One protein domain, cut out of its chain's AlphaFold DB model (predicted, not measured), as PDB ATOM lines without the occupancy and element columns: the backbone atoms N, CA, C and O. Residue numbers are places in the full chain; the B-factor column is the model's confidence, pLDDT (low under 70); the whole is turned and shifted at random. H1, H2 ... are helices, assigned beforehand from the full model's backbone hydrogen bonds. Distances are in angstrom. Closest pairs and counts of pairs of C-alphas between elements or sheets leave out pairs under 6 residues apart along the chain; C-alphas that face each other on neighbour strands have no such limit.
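AT A GLANCE: This is residues 3 to 102 of the 111 residues of an uncharacterized protein of Methylobacterium durans (UniProt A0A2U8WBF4). What shape do these atoms make? The long helix H6 runs through the core, and the hairpin of H2 and H3 crosses one side of it, both helices about perpendicular to H6. H5 runs at a shallow tilt to H6, short H7 packs on both of them, short H4 packs on H2, and H1 touches no other helix. What is the make-up? The printed part has 100 residues with seven named helices, H1 to H7 in order along the chain, and no named strand; its class is all helix. It is compact and rounded, with a radius of gyration of the C-alphas of 12.8 A and spans of 36 by 31 by 21 A.

HOW THE PARTS SIT: What do the first helices meet? H1, residues 3 to 8, is apart from H2, residues 11 to 21. H2 touches H3, residues 29 to 39, as a hairpin at a shallow tilt of 15 degrees, opposite ways; the closest C-alphas, of Arg 19 and Thr 33, are 6.0 A apart. H2 also touches H4, residues 43 to 46, where the closest C-alphas, of Gly 12 and Ser 45, are 4.1 A apart. Which helix is the hub? It is H6, residues 70 to 89, which touches four others. With residues 80 to 87 alone it touches H2, about perpendicular at 79 degrees, the closest C-alphas being those of Tyr 18 and Ala 83, 5.9 A apart. With residues 76 to 79 alone it touches H3, about perpendicular at 82 degrees, the closest C-alphas being those of Ala 35 and Glu 76, 7.4 A apart. What meets H5? H5, residues 54 to 65, and H6 form a hairpin at a shallow tilt of 29 degrees, opposite ways, and only just touch, with 3 pairs of C-alphas within 8 A, the closest those of Arg 61 and Ile 73, 6.9 A apart. H7, residues 99 to 102, touches H5 at the C-alphas of Val 54 and Pro 99, the closest, 4.7 A apart, and H6 at those of Gln 81 and Phe 100, the closest, 5.1 A apart. How do the helix backbones run? In H1, H2, H3, H5 and H6 every O i to N i+4 pair is within hydrogen-bond range; H4 and H7 are too short for such a pair.

IN THESE COORDINATES: Where do the helices begin and end? H1 begins at C-alpha 3, (-152.551, -61.190, 64.552), and H7 ends at C-alpha 102, (-153.795, -82.180, 63.281). How long are the longer ones? From first to last C-alpha, H2 measures 15.5 A, H3 14.9 A, H5 16.4 A and H6 28.2 A.

THE WHOLE: How far does it reach? The two C-alphas farthest apart, of Arg 4 and Lys 69, are 36.9 A apart. Is anything broken or uncertain? The printed part has no cut and no long link, and residue 3 alone has a pLDDT under 70.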
ATOM      1  N   LEU A   3    -153.444 -60.736  65.632       62.69
ATOM      2  CA  LEU A   3    -152.551 -61.190  64.552       62.69
ATOM      3  C   LEU A   3    -151.104 -60.705  64.718       62.69
ATOM      4  O   LEU A   3    -150.206 -61.530  64.641       62.69
ATOM      5  N   ARG A   4    -150.892 -59.429  65.077       73.50
ATOM      6  CA  ARG A   4    -149.542 -58.861  65.285       73.50
ATOM      7  C   ARG A   4    -148.697 -59.651  66.290       73.50
ATOM      8  O   ARG A   4    -147.519 -59.857  66.061       73.50
ATOM      9  N   MET A   5    -149.304 -60.157  67.366       85.88
ATOM     10  CA  MET A   5    -148.585 -60.958  68.368       85.88
ATOM     11  C   MET A   5    -148.078 -62.292  67.799       85.88
ATOM     12  O   MET A   5    -147.036 -62.789  68.217       85.88
ATOM     13  N   LEU A   6    -148.819 -62.895  66.867       88.94
ATOM     14  CA  LEU A   6    -148.433 -64.165  66.250       88.94
ATOM     15  C   LEU A   6    -147.338 -63.990  65.190       88.94
ATOM     16  O   LEU A   6    -146.677 -64.973  64.857       88.94
ATOM     17  N   ASP A   7    -147.151 -62.777  64.668       90.69
ATOM     18  CA  ASP A   7    -146.042 -62.435  63.775       90.69
ATOM     19  C   ASP A   7    -144.713 -62.301  64.540       90.69
ATOM     20  O   ASP A   7    -143.669 -62.697  64.023       90.69
ATOM     21  N   ASP A   8    -144.767 -61.812  65.782       92.44
ATOM     22  CA  ASP A   8    -143.585 -61.586  66.625       92.44
ATOM     23  C   ASP A   8    -143.134 -62.840  67.392       92.44
ATOM     24  O   ASP A   8    -141.970 -62.961  67.771       92.44
ATOM     25  N   LEU A   9    -144.049 -63.784  67.632       96.38
ATOM     26  CA  LEU A   9    -143.739 -65.052  68.286       96.38
ATOM     27  C   LEU A   9    -143.411 -66.137  67.272       96.38
ATOM     28  O   LEU A   9    -144.099 -66.310  66.268       96.38
ATOM     29  N   THR A  10    -142.419 -66.955  67.598       98.00
ATOM     30  CA  THR A  10    -142.049 -68.135  66.822       98.00
ATOM     31  C   THR A  10    -142.382 -69.437  67.545       98.00
ATOM     32  O   THR A  10    -142.594 -69.490  68.758       98.00
ATOM     33  N   VAL A  11    -142.374 -70.546  66.801       98.19
ATOM     34  CA  VAL A  11    -142.405 -71.905  67.378       98.19
ATOM     35  C   VAL A  11    -141.286 -72.087  68.413       98.19
ATOM     36  O   VAL A  11    -141.484 -72.748  69.431       98.19
ATOM     37  N   GLY A  12    -140.112 -71.509  68.154       98.38
ATOM     38  CA  GLY A  12    -138.957 -71.562  69.038       98.38
ATOM     39  C   GLY A  12    -139.211 -70.868  70.370       98.38
ATOM     40  O   GLY A  12    -138.871 -71.437  71.403       98.38
ATOM     41  N   ASP A  13    -139.876 -69.714  70.366       98.50
ATOM     42  CA  ASP A  13    -140.211 -68.981  71.594       98.50
ATOM     43  C   ASP A  13    -141.149 -69.795  72.490       98.50
ATOM     44  O   ASP A  13    -140.918 -69.923  73.694       98.50
ATOM     45  N   ILE A  14    -142.148 -70.451  71.886       98.44
ATOM     46  CA  ILE A  14    -143.036 -71.386  72.591       98.44
ATOM     47  C   ILE A  14    -142.238 -72.533  73.213       98.44
ATOM     48  O   ILE A  14    -142.432 -72.867  74.382       98.44
ATOM     49  N   LEU A  15    -141.319 -73.134  72.454       98.69
ATOM     50  CA  LEU A  15    -140.484 -74.231  72.938       98.69
ATOM     51  C   LEU A  15    -139.519 -73.806  74.052       98.69
ATOM     52  O   LEU A  15    -139.318 -74.574  74.990       98.69
ATOM     53  N   ILE A  16    -138.917 -72.618  73.957       98.69
ATOM     54  CA  ILE A  16    -138.011 -72.069  74.977       98.69
ATOM     55  C   ILE A  16    -138.778 -71.874  76.279       98.69
ATOM     56  O   ILE A  16    -138.397 -72.442  77.300       98.69
ATOM     57  N   ARG A  17    -139.907 -71.164  76.225       98.50
ATOM     58  CA  ARG A  17    -140.743 -70.935  77.401       98.50
ATOM     59  C   ARG A  17    -141.234 -72.249  78.008       98.50
ATOM     60  O   ARG A  17    -141.182 -72.439  79.216       98.50
ATOM     61  N   TYR A  18    -141.638 -73.203  77.172       98.62
ATOM     62  CA  TYR A  18    -142.106 -74.510  77.628       98.62
ATOM     63  C   TYR A  18    -140.999 -75.318  78.318       98.62
ATOM     64  O   TYR A  18    -141.239 -75.937  79.357       98.62
ATOM     65  N   ARG A  19    -139.783 -75.288  77.761       98.50
ATOM     66  CA  ARG A  19    -138.590 -75.910  78.348       98.50
ATOM     67  C   ARG A  19    -138.266 -75.337  79.724       98.50
ATOM     68  O   ARG A  19    -137.796 -76.087  80.573       98.50
ATOM     69  N   ASP A  20    -138.476 -74.041  79.917       98.38
ATOM     70  CA  ASP A  20    -138.057 -73.336  81.127       98.38
ATOM     71  C   ASP A  20    -139.152 -73.345  82.210       98.38
ATOM     72  O   ASP A  20    -138.836 -73.475  83.389       98.38
ATOM     73  N   GLU A  21    -140.434 -73.303  81.829       98.12
ATOM     74  CA  GLU A  21    -141.563 -73.240  82.773       98.12
ATOM     75  C   GLU A  21    -142.225 -74.602  83.045       98.12
ATOM     76  O   GLU A  21    -142.656 -74.871  84.163       98.12
ATOM     77  N   VAL A  22    -142.331 -75.481  82.039       98.12
ATOM     78  CA  VAL A  22    -143.140 -76.713  82.136       98.12
ATOM     79  C   VAL A  22    -142.266 -77.947  82.280       98.12
ATOM     80  O   VAL A  22    -142.477 -78.764  83.176       98.12
ATOM     81  N   THR A  23    -141.276 -78.107  81.403       97.88
ATOM     82  CA  THR A  23    -140.412 -79.292  81.374       97.88
ATOM     83  C   THR A  23    -139.740 -79.624  82.718       97.88
ATOM     84  O   THR A  23    -139.702 -80.816  83.034       97.88
ATOM     85  N   PRO A  24    -139.275 -78.669  83.557       98.00
ATOM     86  CA  PRO A  24    -138.609 -78.981  84.827       98.00
ATOM     87  C   PRO A  24    -139.506 -79.718  85.830       98.00
ATOM     88  O   PRO A  24    -139.012 -80.492  86.643       98.00
ATOM     89  N   THR A  25    -140.826 -79.534  85.735       96.75
ATOM     90  CA  THR A  25    -141.814 -80.187  86.614       96.75
ATOM     91  C   THR A  25    -142.068 -81.654  86.264       96.75
ATOM     92  O   THR A  25    -142.713 -82.385  87.018       96.75
ATOM     93  N   LYS A  26    -141.576 -82.126  85.114       95.94
ATOM     94  CA  LYS A  26    -141.852 -83.479  84.633       95.94
ATOM     95  C   LYS A  26    -140.800 -84.465  85.111       95.94
ATOM     96  O   LYS A  26    -139.603 -84.215  85.028       95.94
ATOM     97  N   ARG A  27    -141.232 -85.694  85.409       93.81
ATOM     98  CA  ARG A  27    -140.334 -86.830  85.711       93.81
ATOM     99  C   ARG A  27    -139.250 -87.061  84.640       93.81
ATOM    100  O   ARG A  27    -138.181 -87.580  84.939       93.81
ATOM    101  N   GLY A  28    -139.529 -86.703  83.385       93.94
ATOM    102  CA  GLY A  28    -138.620 -86.836  82.243       93.94
ATOM    103  C   GLY A  28    -137.823 -85.578  81.877       93.94
ATOM    104  O   GLY A  28    -137.262 -85.563  80.778       93.94
ATOM    105  N   ALA A  29    -137.779 -84.558  82.745       95.94
ATOM    106  CA  ALA A  29    -137.274 -83.212  82.453       95.94
ATOM    107  C   ALA A  29    -135.958 -83.207  81.668       95.94
ATOM    108  O   ALA A  29    -135.907 -82.682  80.563       95.94
ATOM    109  N   PHE A  30    -134.913 -83.870  82.172       97.12
ATOM    110  CA  PHE A  30    -133.591 -83.865  81.534       97.12
ATOM    111  C   PHE A  30    -133.624 -84.308  80.061       97.12
ATOM    112  O   PHE A  30    -133.069 -83.640  79.186       97.12
ATOM    113  N   ARG A  31    -134.305 -85.424  79.765       96.06
ATOM    114  CA  ARG A  31    -134.390 -85.959  78.396       96.06
ATOM    115  C   ARG A  31    -135.237 -85.064  77.498       96.06
ATOM    116  O   ARG A  31    -134.874 -84.854  76.345       96.06
ATOM    117  N   GLU A  32    -136.345 -84.538  78.019       97.38
ATOM    118  CA  GLU A  32    -137.207 -83.616  77.276       97.38
ATOM    119  C   GLU A  32    -136.482 -82.292  76.987       97.38
ATOM    120  O   GLU A  32    -136.515 -81.832  75.851       97.38
ATOM    121  N   THR A  33    -135.719 -81.744  77.936       98.12
ATOM    122  CA  THR A  33    -134.879 -80.554  77.728       98.12
ATOM    123  C   THR A  33    -133.865 -80.771  76.609       98.12
ATOM    124  O   THR A  33    -133.705 -79.902  75.750       98.12
ATOM    125  N   MET A  34    -133.189 -81.927  76.572       97.75
ATOM    126  CA  MET A  34    -132.266 -82.244  75.473       97.75
ATOM    127  C   MET A  34    -133.000 -82.370  74.137       97.75
ATOM    128  O   MET A  34    -132.524 -81.842  73.132       97.75
ATOM    129  N   ALA A  35    -134.172 -83.010  74.121       96.50
ATOM    130  CA  ALA A  35    -134.996 -83.094  72.922       96.50
ATOM    131  C   ALA A  35    -135.404 -81.697  72.430       96.50
ATOM    132  O   ALA A  35    -135.184 -81.385  71.264       96.50
ATOM    133  N   ILE A  36    -135.890 -80.815  73.310       98.25
ATOM    134  CA  ILE A  36    -136.261 -79.441  72.953       98.25
ATOM    135  C   ILE A  36    -135.054 -78.667  72.411       98.25
ATOM    136  O   ILE A  36    -135.175 -77.983  71.399       98.25
ATOM    137  N   ARG A  37    -133.862 -78.817  73.002       98.12
ATOM    138  CA  ARG A  37    -132.631 -78.202  72.469       98.12
ATOM    139  C   ARG A  37    -132.317 -78.647  71.039       98.12
ATOM    140  O   ARG A  37    -131.786 -77.848  70.273       98.12
ATOM    141  N   VAL A  38    -132.630 -79.890  70.674       96.62
ATOM    142  CA  VAL A  38    -132.515 -80.368  69.287       96.62
ATOM    143  C   VAL A  38    -133.606 -79.747  68.414       96.62
ATOM    144  O   VAL A  38    -133.284 -79.228  67.347       96.62
ATOM    145  N   LEU A  39    -134.860 -79.719  68.882       97.38
ATOM    146  CA  LEU A  39    -135.980 -79.107  68.155       97.38
ATOM    147  C   LEU A  39    -135.706 -77.638  67.804       97.38
ATOM    148  O   LEU A  39    -135.924 -77.219  66.667       97.38
ATOM    149  N   LEU A  40    -135.129 -76.880  68.739       98.25
ATOM    150  CA  LEU A  40    -134.755 -75.474  68.556       98.25
ATOM    151  C   LEU A  40    -133.748 -75.240  67.417       98.25
ATOM    152  O   LEU A  40    -133.683 -74.141  66.878       98.25
ATOM    153  N   ARG A  41    -132.995 -76.264  66.999       97.00
ATOM    154  CA  ARG A  41    -132.055 -76.167  65.868       97.00
ATOM    155  C   ARG A  41    -132.735 -76.326  64.508       97.00
ATOM    156  O   ARG A  41    -132.119 -76.047  63.483       97.00
ATOM    157  N   HIS A  42    -133.976 -76.804  64.466       96.00
ATOM    158  CA  HIS A  42    -134.695 -77.008  63.215       96.00
ATOM    159  C   HIS A  42    -135.261 -75.703  62.659       96.00
ATOM    160  O   HIS A  42    -135.665 -74.814  63.402       96.00
ATOM    161  N   ALA A  43    -135.373 -75.623  61.329       95.69
ATOM    162  CA  ALA A  43    -135.965 -74.473  60.643       95.69
ATOM    163  C   ALA A  43    -137.400 -74.173  61.111       95.69
ATOM    164  O   ALA A  43    -137.795 -73.012  61.143       95.69
ATOM    165  N   LEU A  44    -138.147 -75.201  61.537       96.81
ATOM    166  CA  LEU A  44    -139.490 -75.035  62.087       96.81
ATOM    167  C   LEU A  44    -139.500 -74.148  63.341       96.81
ATOM    168  O   LEU A  44    -140.460 -73.428  63.544       96.81
ATOM    169  N   SER A  45    -138.429 -74.123  64.139       97.38
ATOM    170  CA  SER A  45    -138.352 -73.275  65.338       97.38
ATOM    171  C   SER A  45    -138.239 -71.783  65.017       97.38
ATOM    172  O   SER A  45    -138.563 -70.959  65.857       97.38
ATOM    173  N   LYS A  46    -137.836 -71.419  63.796       97.38
ATOM    174  CA  LYS A  46    -137.746 -70.018  63.346       97.38
ATOM    175  C   LYS A  46    -139.041 -69.504  62.718       97.38
ATOM    176  O   LYS A  46    -139.091 -68.384  62.229       97.38
ATOM    177  N   VAL A  47    -140.062 -70.353  62.640       97.38
ATOM    178  CA  VAL A  47    -141.333 -70.034  61.998       97.38
ATOM    179  C   VAL A  47    -142.169 -69.140  62.912       97.38
ATOM    180  O   VAL A  47    -142.459 -69.583  64.026       97.38
ATOM    181  N   PRO A  48    -142.616 -67.962  62.433       96.88
ATOM    182  CA  PRO A  48    -143.638 -67.174  63.113       96.88
ATOM    183  C   PRO A  48    -144.929 -67.974  63.282       96.88
ATOM    184  O   PRO A  48    -145.309 -68.737  62.385       96.88
ATOM    185  N   LEU A  49    -145.619 -67.797  64.406       96.19
ATOM    186  CA  LEU A  49    -146.865 -68.509  64.690       96.19
ATOM    187  C   LEU A  49    -147.959 -68.172  63.670       96.19
ATOM    188  O   LEU A  49    -148.723 -69.060  63.299       96.19
ATOM    189  N   SER A  50    -147.993 -66.939  63.158       94.69
ATOM    190  CA  SER A  50    -148.933 -66.499  62.116       94.69
ATOM    191  C   SER A  50    -148.775 -67.269  60.801       94.69
ATOM    192  O   SER A  50    -149.747 -67.516  60.092       94.69
ATOM    193  N   ALA A  51    -147.554 -67.705  60.495       95.00
ATOM    194  CA  ALA A  51    -147.221 -68.453  59.289       95.00
ATOM    195  C   ALA A  51    -147.143 -69.973  59.538       95.00
ATOM    196  O   ALA A  51    -146.717 -70.737  58.661       95.00
ATOM    197  N   LEU A  52    -147.455 -70.444  60.744       96.19
ATOM    198  CA  LEU A  52    -147.414 -71.861  61.071       96.19
ATOM    199  C   LEU A  52    -148.685 -72.553  60.571       96.19
ATOM    200  O   LEU A  52    -149.785 -72.286  61.039       96.19
ATOM    201  N   THR A  53    -148.526 -73.497  59.646       95.75
ATOM    202  CA  THR A  53    -149.641 -74.255  59.065       95.75
ATOM    203  C   THR A  53    -149.445 -75.754  59.253       95.75
ATOM    204  O   THR A  53    -148.315 -76.240  59.370       95.75
ATOM    205  N   VAL A  54    -150.545 -76.512  59.216       96.19
ATOM    206  CA  VAL A  54    -150.525 -77.987  59.249       96.19
ATOM    207  C   VAL A  54    -149.629 -78.549  58.141       96.19
ATOM    208  O   VAL A  54    -148.830 -79.450  58.390       96.19
ATOM    209  N   ALA A  55    -149.691 -77.971  56.936       96.19
ATOM    210  CA  ALA A  55    -148.853 -78.365  55.804       96.19
ATOM    211  C   ALA A  55    -147.355 -78.189  56.100       96.19
ATOM    212  O   ALA A  55    -146.553 -79.069  55.786       96.19
ATOM    213  N   ARG A  56    -146.967 -77.095  56.767       96.69
ATOM    214  CA  ARG A  56    -145.567 -76.844  57.135       96.69
ATOM    215  C   ARG A  56    -145.068 -77.812  58.209       96.69
ATOM    216  O   ARG A  56    -143.937 -78.293  58.123       96.69
ATOM    217  N   VAL A  57    -145.919 -78.159  59.175       97.06
ATOM    218  CA  VAL A  57    -145.611 -79.192  60.177       97.06
ATOM    219  C   VAL A  57    -145.493 -80.576  59.519       97.06
ATOM    220  O   VAL A  57    -144.555 -81.316  59.817       97.06
ATOM    221  N   ALA A  58    -146.387 -80.921  58.586       96.75
ATOM    222  CA  ALA A  58    -146.327 -82.178  57.841       96.75
ATOM    223  C   ALA A  58    -145.054 -82.277  56.983       96.75
ATOM    224  O   ALA A  58    -144.358 -83.288  57.038       96.75
ATOM    225  N   ALA A  59    -144.677 -81.203  56.283       96.38
ATOM    226  CA  ALA A  59    -143.430 -81.147  55.524       96.38
ATOM    227  C   ALA A  59    -142.196 -81.328  56.425       96.38
ATOM    228  O   ALA A  59    -141.266 -82.053  56.071       96.38
ATOM    229  N   HIS A  60    -142.197 -80.727  57.623       96.00
ATOM    230  CA  HIS A  60    -141.135 -80.944  58.607       96.00
ATOM    231  C   HIS A  60    -141.054 -82.414  59.051       96.00
ATOM    232  O   HIS A  60    -139.965 -82.991  59.050       96.00
ATOM    233  N   ARG A  61    -142.197 -83.037  59.373       95.56
ATOM    234  CA  ARG A  61    -142.291 -84.469  59.708       95.56
ATOM    235  C   ARG A  61    -141.704 -85.335  58.591       95.56
ATOM    236  O   ARG A  61    -140.884 -86.206  58.869       95.56
ATOM    237  N   ASP A  62    -142.099 -85.084  57.347       95.19
ATOM    238  CA  ASP A  62    -141.702 -85.892  56.190       95.19
ATOM    239  C   ASP A  62    -140.215 -85.735  55.865       95.19
ATOM    240  O   ASP A  62    -139.534 -86.718  55.575       95.19
ATOM    241  N   ALA A  63    -139.671 -84.523  55.999       94.62
ATOM    242  CA  ALA A  63    -138.235 -84.289  55.883       94.62
ATOM    243  C   ALA A  63    -137.449 -85.044  56.966       94.62
ATOM    244  O   ALA A  63    -136.442 -85.689  56.675       94.62
ATOM    245  N   ARG A  64    -137.922 -85.009  58.217       93.88
ATOM    246  CA  ARG A  64    -137.262 -85.679  59.344       93.88
ATOM    247  C   ARG A  64    -137.345 -87.206  59.248       93.88
ATOM    248  O   ARG A  64    -136.359 -87.871  59.567       93.88
ATOM    249  N   LEU A  65    -138.451 -87.764  58.745       93.62
ATOM    250  CA  LEU A  65    -138.629 -89.208  58.526       93.62
ATOM    251  C   LEU A  65    -137.576 -89.828  57.596       93.62
ATOM    252  O   LEU A  65    -137.314 -91.022  57.697       93.62
ATOM    253  N   LYS A  66    -136.925 -89.030  56.741       94.06
ATOM    254  CA  LYS A  66    -135.798 -89.487  55.910       94.06
ATOM    255  C   LYS A  66    -134.528 -89.780  56.719       94.06
ATOM    256  O   LYS A  66    -133.627 -90.437  56.217       94.06
ATOM    257  N   THR A  67    -134.438 -89.269  57.947       91.19
ATOM    258  CA  THR A  67    -133.203 -89.271  58.754       91.19
ATOM    259  C   THR A  67    -133.339 -89.987  60.093       91.19
ATOM    260  O   THR A  67    -132.337 -90.426  60.653       91.19
ATOM    261  N   ILE A  68    -134.555 -90.111  60.634       93.19
ATOM    262  CA  ILE A  68    -134.792 -90.714  61.950       93.19
ATOM    263  C   ILE A  68    -136.019 -91.626  61.954       93.19
ATOM    264  O   ILE A  68    -136.930 -91.505  61.138       93.19
ATOM    265  N   LYS A  69    -136.056 -92.545  62.925       92.94
ATOM    266  CA  LYS A  69    -137.120 -93.549  63.055       92.94
ATOM    267  C   LYS A  69    -138.488 -92.905  63.363       92.94
ATOM    268  O   LYS A  69    -138.538 -91.959  64.155       92.94
ATOM    269  N   PRO A  70    -139.610 -93.485  62.884       93.50
ATOM    270  CA  PRO A  70    -140.974 -93.011  63.168       93.50
ATOM    271  C   PRO A  70    -141.274 -92.778  64.656       93.50
ATOM    272  O   PRO A  70    -141.923 -91.803  65.028       93.50
ATOM    273  N   ALA A  71    -140.759 -93.644  65.535       93.94
ATOM    274  CA  ALA A  71    -140.944 -93.511  66.979       93.94
ATOM    275  C   ALA A  71    -140.287 -92.244  67.557       93.94
ATOM    276  O   ALA A  71    -140.821 -91.658  68.498       93.94
ATOM    277  N   SER A  72    -139.152 -91.808  67.001       93.31
ATOM    278  CA  SER A  72    -138.489 -90.565  67.407       93.31
ATOM    279  C   SER A  72    -139.307 -89.351  66.971       93.31
ATOM    280  O   SER A  72    -139.575 -88.482  67.792       93.31
ATOM    281  N   ILE A  73    -139.820 -89.356  65.737       94.75
ATOM    282  CA  ILE A  73    -140.717 -88.308  65.223       94.75
ATOM    283  C   ILE A  73    -141.973 -88.174  66.082       94.75
ATOM    284  O   ILE A  73    -142.389 -87.068  66.408       94.75
ATOM    285  N   ASN A  74    -142.567 -89.293  66.503       94.75
ATOM    286  CA  ASN A  74    -143.741 -89.265  67.376       94.75
ATOM    287  C   ASN A  74    -143.468 -88.586  68.722       94.75
ATOM    288  O   ASN A  74    -144.348 -87.905  69.243       94.75
ATOM    289  N   ARG A  75    -142.258 -88.744  69.275       94.19
ATOM    290  CA  ARG A  75    -141.850 -88.051  70.506       94.19
ATOM    291  C   ARG A  75    -141.656 -86.558  70.263       94.19
ATOM    292  O   ARG A  75    -142.132 -85.764  71.065       94.19
ATOM    293  N   GLU A  76    -141.021 -86.183  69.154       95.12
ATOM    294  CA  GLU A  76    -140.866 -84.778  68.749       95.12
ATOM    295  C   GLU A  76    -142.236 -84.101  68.592       95.12
ATOM    296  O   GLU A  76    -142.503 -83.085  69.232       95.12
ATOM    297  N   LEU A  77    -143.147 -84.712  67.825       96.31
ATOM    298  CA  LEU A  77    -144.511 -84.213  67.629       96.31
ATOM    299  C   LEU A  77    -145.301 -84.125  68.939       96.31
ATOM    300  O   LEU A  77    -146.067 -83.183  69.110       96.31
ATOM    301  N   ALA A  78    -145.116 -85.060  69.873       96.50
ATOM    302  CA  ALA A  78    -145.780 -85.003  71.176       96.50
ATOM    303  C   ALA A  78    -145.322 -83.801  72.020       96.50
ATOM    304  O   ALA A  78    -146.154 -83.176  72.679       96.50
ATOM    305  N   ILE A  79    -144.030 -83.452  71.975       97.62
ATOM    306  CA  ILE A  79    -143.497 -82.264  72.659       97.62
ATOM    307  C   ILE A  79    -144.117 -80.999  72.066       97.62
ATOM    308  O   ILE A  79    -144.667 -80.197  72.818       97.62
ATOM    309  N   TYR A  80    -144.091 -80.850  70.736       98.00
ATOM    310  CA  TYR A  80    -144.720 -79.704  70.073       98.00
ATOM    311  C   TYR A  80    -146.213 -79.608  70.394       98.00
ATOM    312  O   TYR A  80    -146.701 -78.539  70.749       98.00
ATOM    313  N   GLN A  81    -146.929 -80.734  70.314       97.81
ATOM    314  CA  GLN A  81    -148.361 -80.793  70.581       97.81
ATOM    315  C   GLN A  81    -148.683 -80.290  71.994       97.81
ATOM    316  O   GLN A  81    -149.567 -79.450  72.136       97.81
ATOM    317  N   HIS A  82    -147.967 -80.756  73.022       97.94
ATOM    318  CA  HIS A  82    -148.223 -80.303  74.391       97.94
ATOM    319  C   HIS A  82    -147.800 -78.848  74.610       97.94
ATOM    320  O   HIS A  82    -148.556 -78.092  75.212       97.94
ATOM    321  N   ALA A  83    -146.644 -78.434  74.083       98.25
ATOM    322  CA  ALA A  83    -146.173 -77.056  74.207       98.25
ATOM    323  C   ALA A  83    -147.168 -76.050  73.614       98.25
ATOM    324  O   ALA A  83    -147.476 -75.041  74.244       98.25
ATOM    325  N   PHE A  84    -147.740 -76.364  72.450       98.06
ATOM    326  CA  PHE A  84    -148.750 -75.522  71.811       98.06
ATOM    327  C   PHE A  84    -150.095 -75.542  72.542       98.06
ATOM    328  O   PHE A  84    -150.797 -74.532  72.550       98.06
ATOM    329  N   GLU A  85    -150.444 -76.644  73.209       97.94
ATOM    330  CA  GLU A  85    -151.645 -76.669  74.044       97.94
ATOM    331  C   GLU A  85    -151.484 -75.816  75.305       97.94
ATOM    332  O   GLU A  85    -152.400 -75.074  75.655       97.94
ATOM    333  N   VAL A  86    -150.317 -75.868  75.956       98.06
ATOM    334  CA  VAL A  86    -149.995 -74.993  77.096       98.06
ATOM    335  C   VAL A  86    -150.004 -73.529  76.656       98.06
ATOM    336  O   VAL A  86    -150.625 -72.696  77.313       98.06
ATOM    337  N   ALA A  87    -149.386 -73.219  75.517       97.25
ATOM    338  CA  ALA A  87    -149.382 -71.871  74.961       97.25
ATOM    339  C   ALA A  87    -150.794 -71.311  74.766       97.25
ATOM    340  O   ALA A  87    -151.074 -70.175  75.150       97.25
ATOM    341  N   ARG A  88    -151.692 -72.134  74.223       95.69
ATOM    342  CA  ARG A  88    -153.080 -71.761  73.963       95.69
ATOM    343  C   ARG A  88    -153.920 -71.663  75.237       95.69
ATOM    344  O   ARG A  88    -154.634 -70.684  75.419       95.69
ATOM    345  N   ARG A  89    -153.880 -72.682  76.100       96.25
ATOM    346  CA  ARG A  89    -154.795 -72.796  77.253       96.25
ATOM    347  C   ARG A  89    -154.312 -72.073  78.497       96.25
ATOM    348  O   ARG A  89    -155.136 -71.581  79.255       96.25
ATOM    349  N   THR A  90    -153.005 -72.052  78.719       96.56
ATOM    350  CA  THR A  90    -152.415 -71.565  79.968       96.56
ATOM    351  C   THR A  90    -151.817 -70.181  79.787       96.56
ATOM    352  O   THR A  90    -152.040 -69.305  80.613       96.56
ATOM    353  N   TRP A  91    -151.075 -69.955  78.701       96.81
ATOM    354  CA  TRP A  91    -150.440 -68.656  78.450       96.81
ATOM    355  C   TRP A  91    -151.331 -67.670  77.688       96.81
ATOM    356  O   TRP A  91    -150.919 -66.533  77.478       96.81
ATOM    357  N   GLY A  92    -152.527 -68.094  77.265       94.44
ATOM    358  CA  GLY A  92    -153.500 -67.237  76.585       94.44
ATOM    359  C   GLY A  92    -153.050 -66.738  75.210       94.44
ATOM    360  O   GLY A  92    -153.581 -65.744  74.718       94.44
ATOM    361  N   ILE A  93    -152.070 -67.395  74.578       94.69
ATOM    362  CA  ILE A  93    -151.613 -67.021  73.237       94.69
ATOM    363  C   ILE A  93    -152.743 -67.366  72.254       94.69
ATOM    364  O   ILE A  93    -153.227 -68.502  72.287       94.69
ATOM    365  N   PRO A  94    -153.171 -66.434  71.374       93.44
ATOM    366  CA  PRO A  94    -154.370 -66.575  70.543       93.44
ATOM    367  C   PRO A  94    -154.167 -67.519  69.342       93.44
ATOM    368  O   PRO A  94    -154.472 -67.195  68.198       93.44
ATOM    369  N   ILE A  95    -153.644 -68.716  69.596       92.00
ATOM    370  CA  ILE A  95    -153.533 -69.807  68.634       92.00
ATOM    371  C   ILE A  95    -154.916 -70.454  68.534       92.00
ATOM    372  O   ILE A  95    -155.358 -71.155  69.446       92.00
ATOM    373  N   HIS A  96    -155.624 -70.212  67.432       88.25
ATOM    374  CA  HIS A  96    -156.977 -70.741  67.240       88.25
ATOM    375  C   HIS A  96    -157.002 -72.273  67.268       88.25
ATOM    376  O   HIS A  96    -157.804 -72.868  67.995       88.25
ATOM    377  N   GLU A  97    -156.070 -72.892  66.545       91.50
ATOM    378  CA  GLU A  97    -155.949 -74.335  66.384       91.50
ATOM    379  C   GLU A  97    -154.487 -74.769  66.491       91.50
ATOM    380  O   GLU A  97    -153.584 -74.069  66.038       91.50
ATOM    381  N   ASN A  98    -154.243 -75.932  67.097       95.06
ATOM    382  CA  ASN A  98    -152.905 -76.490  67.241       95.06
ATOM    383  C   ASN A  98    -152.541 -77.327  65.994       95.06
ATOM    384  O   ASN A  98    -153.010 -78.463  65.849       95.06
ATOM    385  N   PRO A  99    -151.663 -76.832  65.099       94.94
ATOM    386  CA  PRO A  99    -151.348 -77.539  63.859       94.94
ATOM    387  C   PRO A  99    -150.626 -78.868  64.113       94.94
ATOM    388  O   PRO A  99    -150.738 -79.792  63.309       94.94
ATOM    389  N   PHE A 100    -149.933 -79.019  65.246       96.50
ATOM    390  CA  PHE A 100    -149.247 -80.261  65.605       96.50
ATOM    391  C   PHE A 100    -150.205 -81.378  66.021       96.50
ATOM    392  O   PHE A 100    -149.878 -82.547  65.822       96.50
ATOM    393  N   SER A 101    -151.381 -81.048  66.568       93.25
ATOM    394  CA  SER A 101    -152.406 -82.060  66.859       93.25
ATOM    395  C   SER A 101    -153.115 -82.580  65.613       93.25
ATOM    396  O   SER A 101    -153.605 -83.706  65.633       93.25
ATOM    397  N   LEU A 102    -153.141 -81.796  64.532       93.12
ATOM    398  CA  LEU A 102    -153.795 -82.180  63.281       93.12
ATOM    399  C   LEU A 102    -152.913 -83.022  62.360       93.12
ATOM    400  O   LEU A 102    -153.413 -83.755  61.505       93.12
TER     401      LEU A 102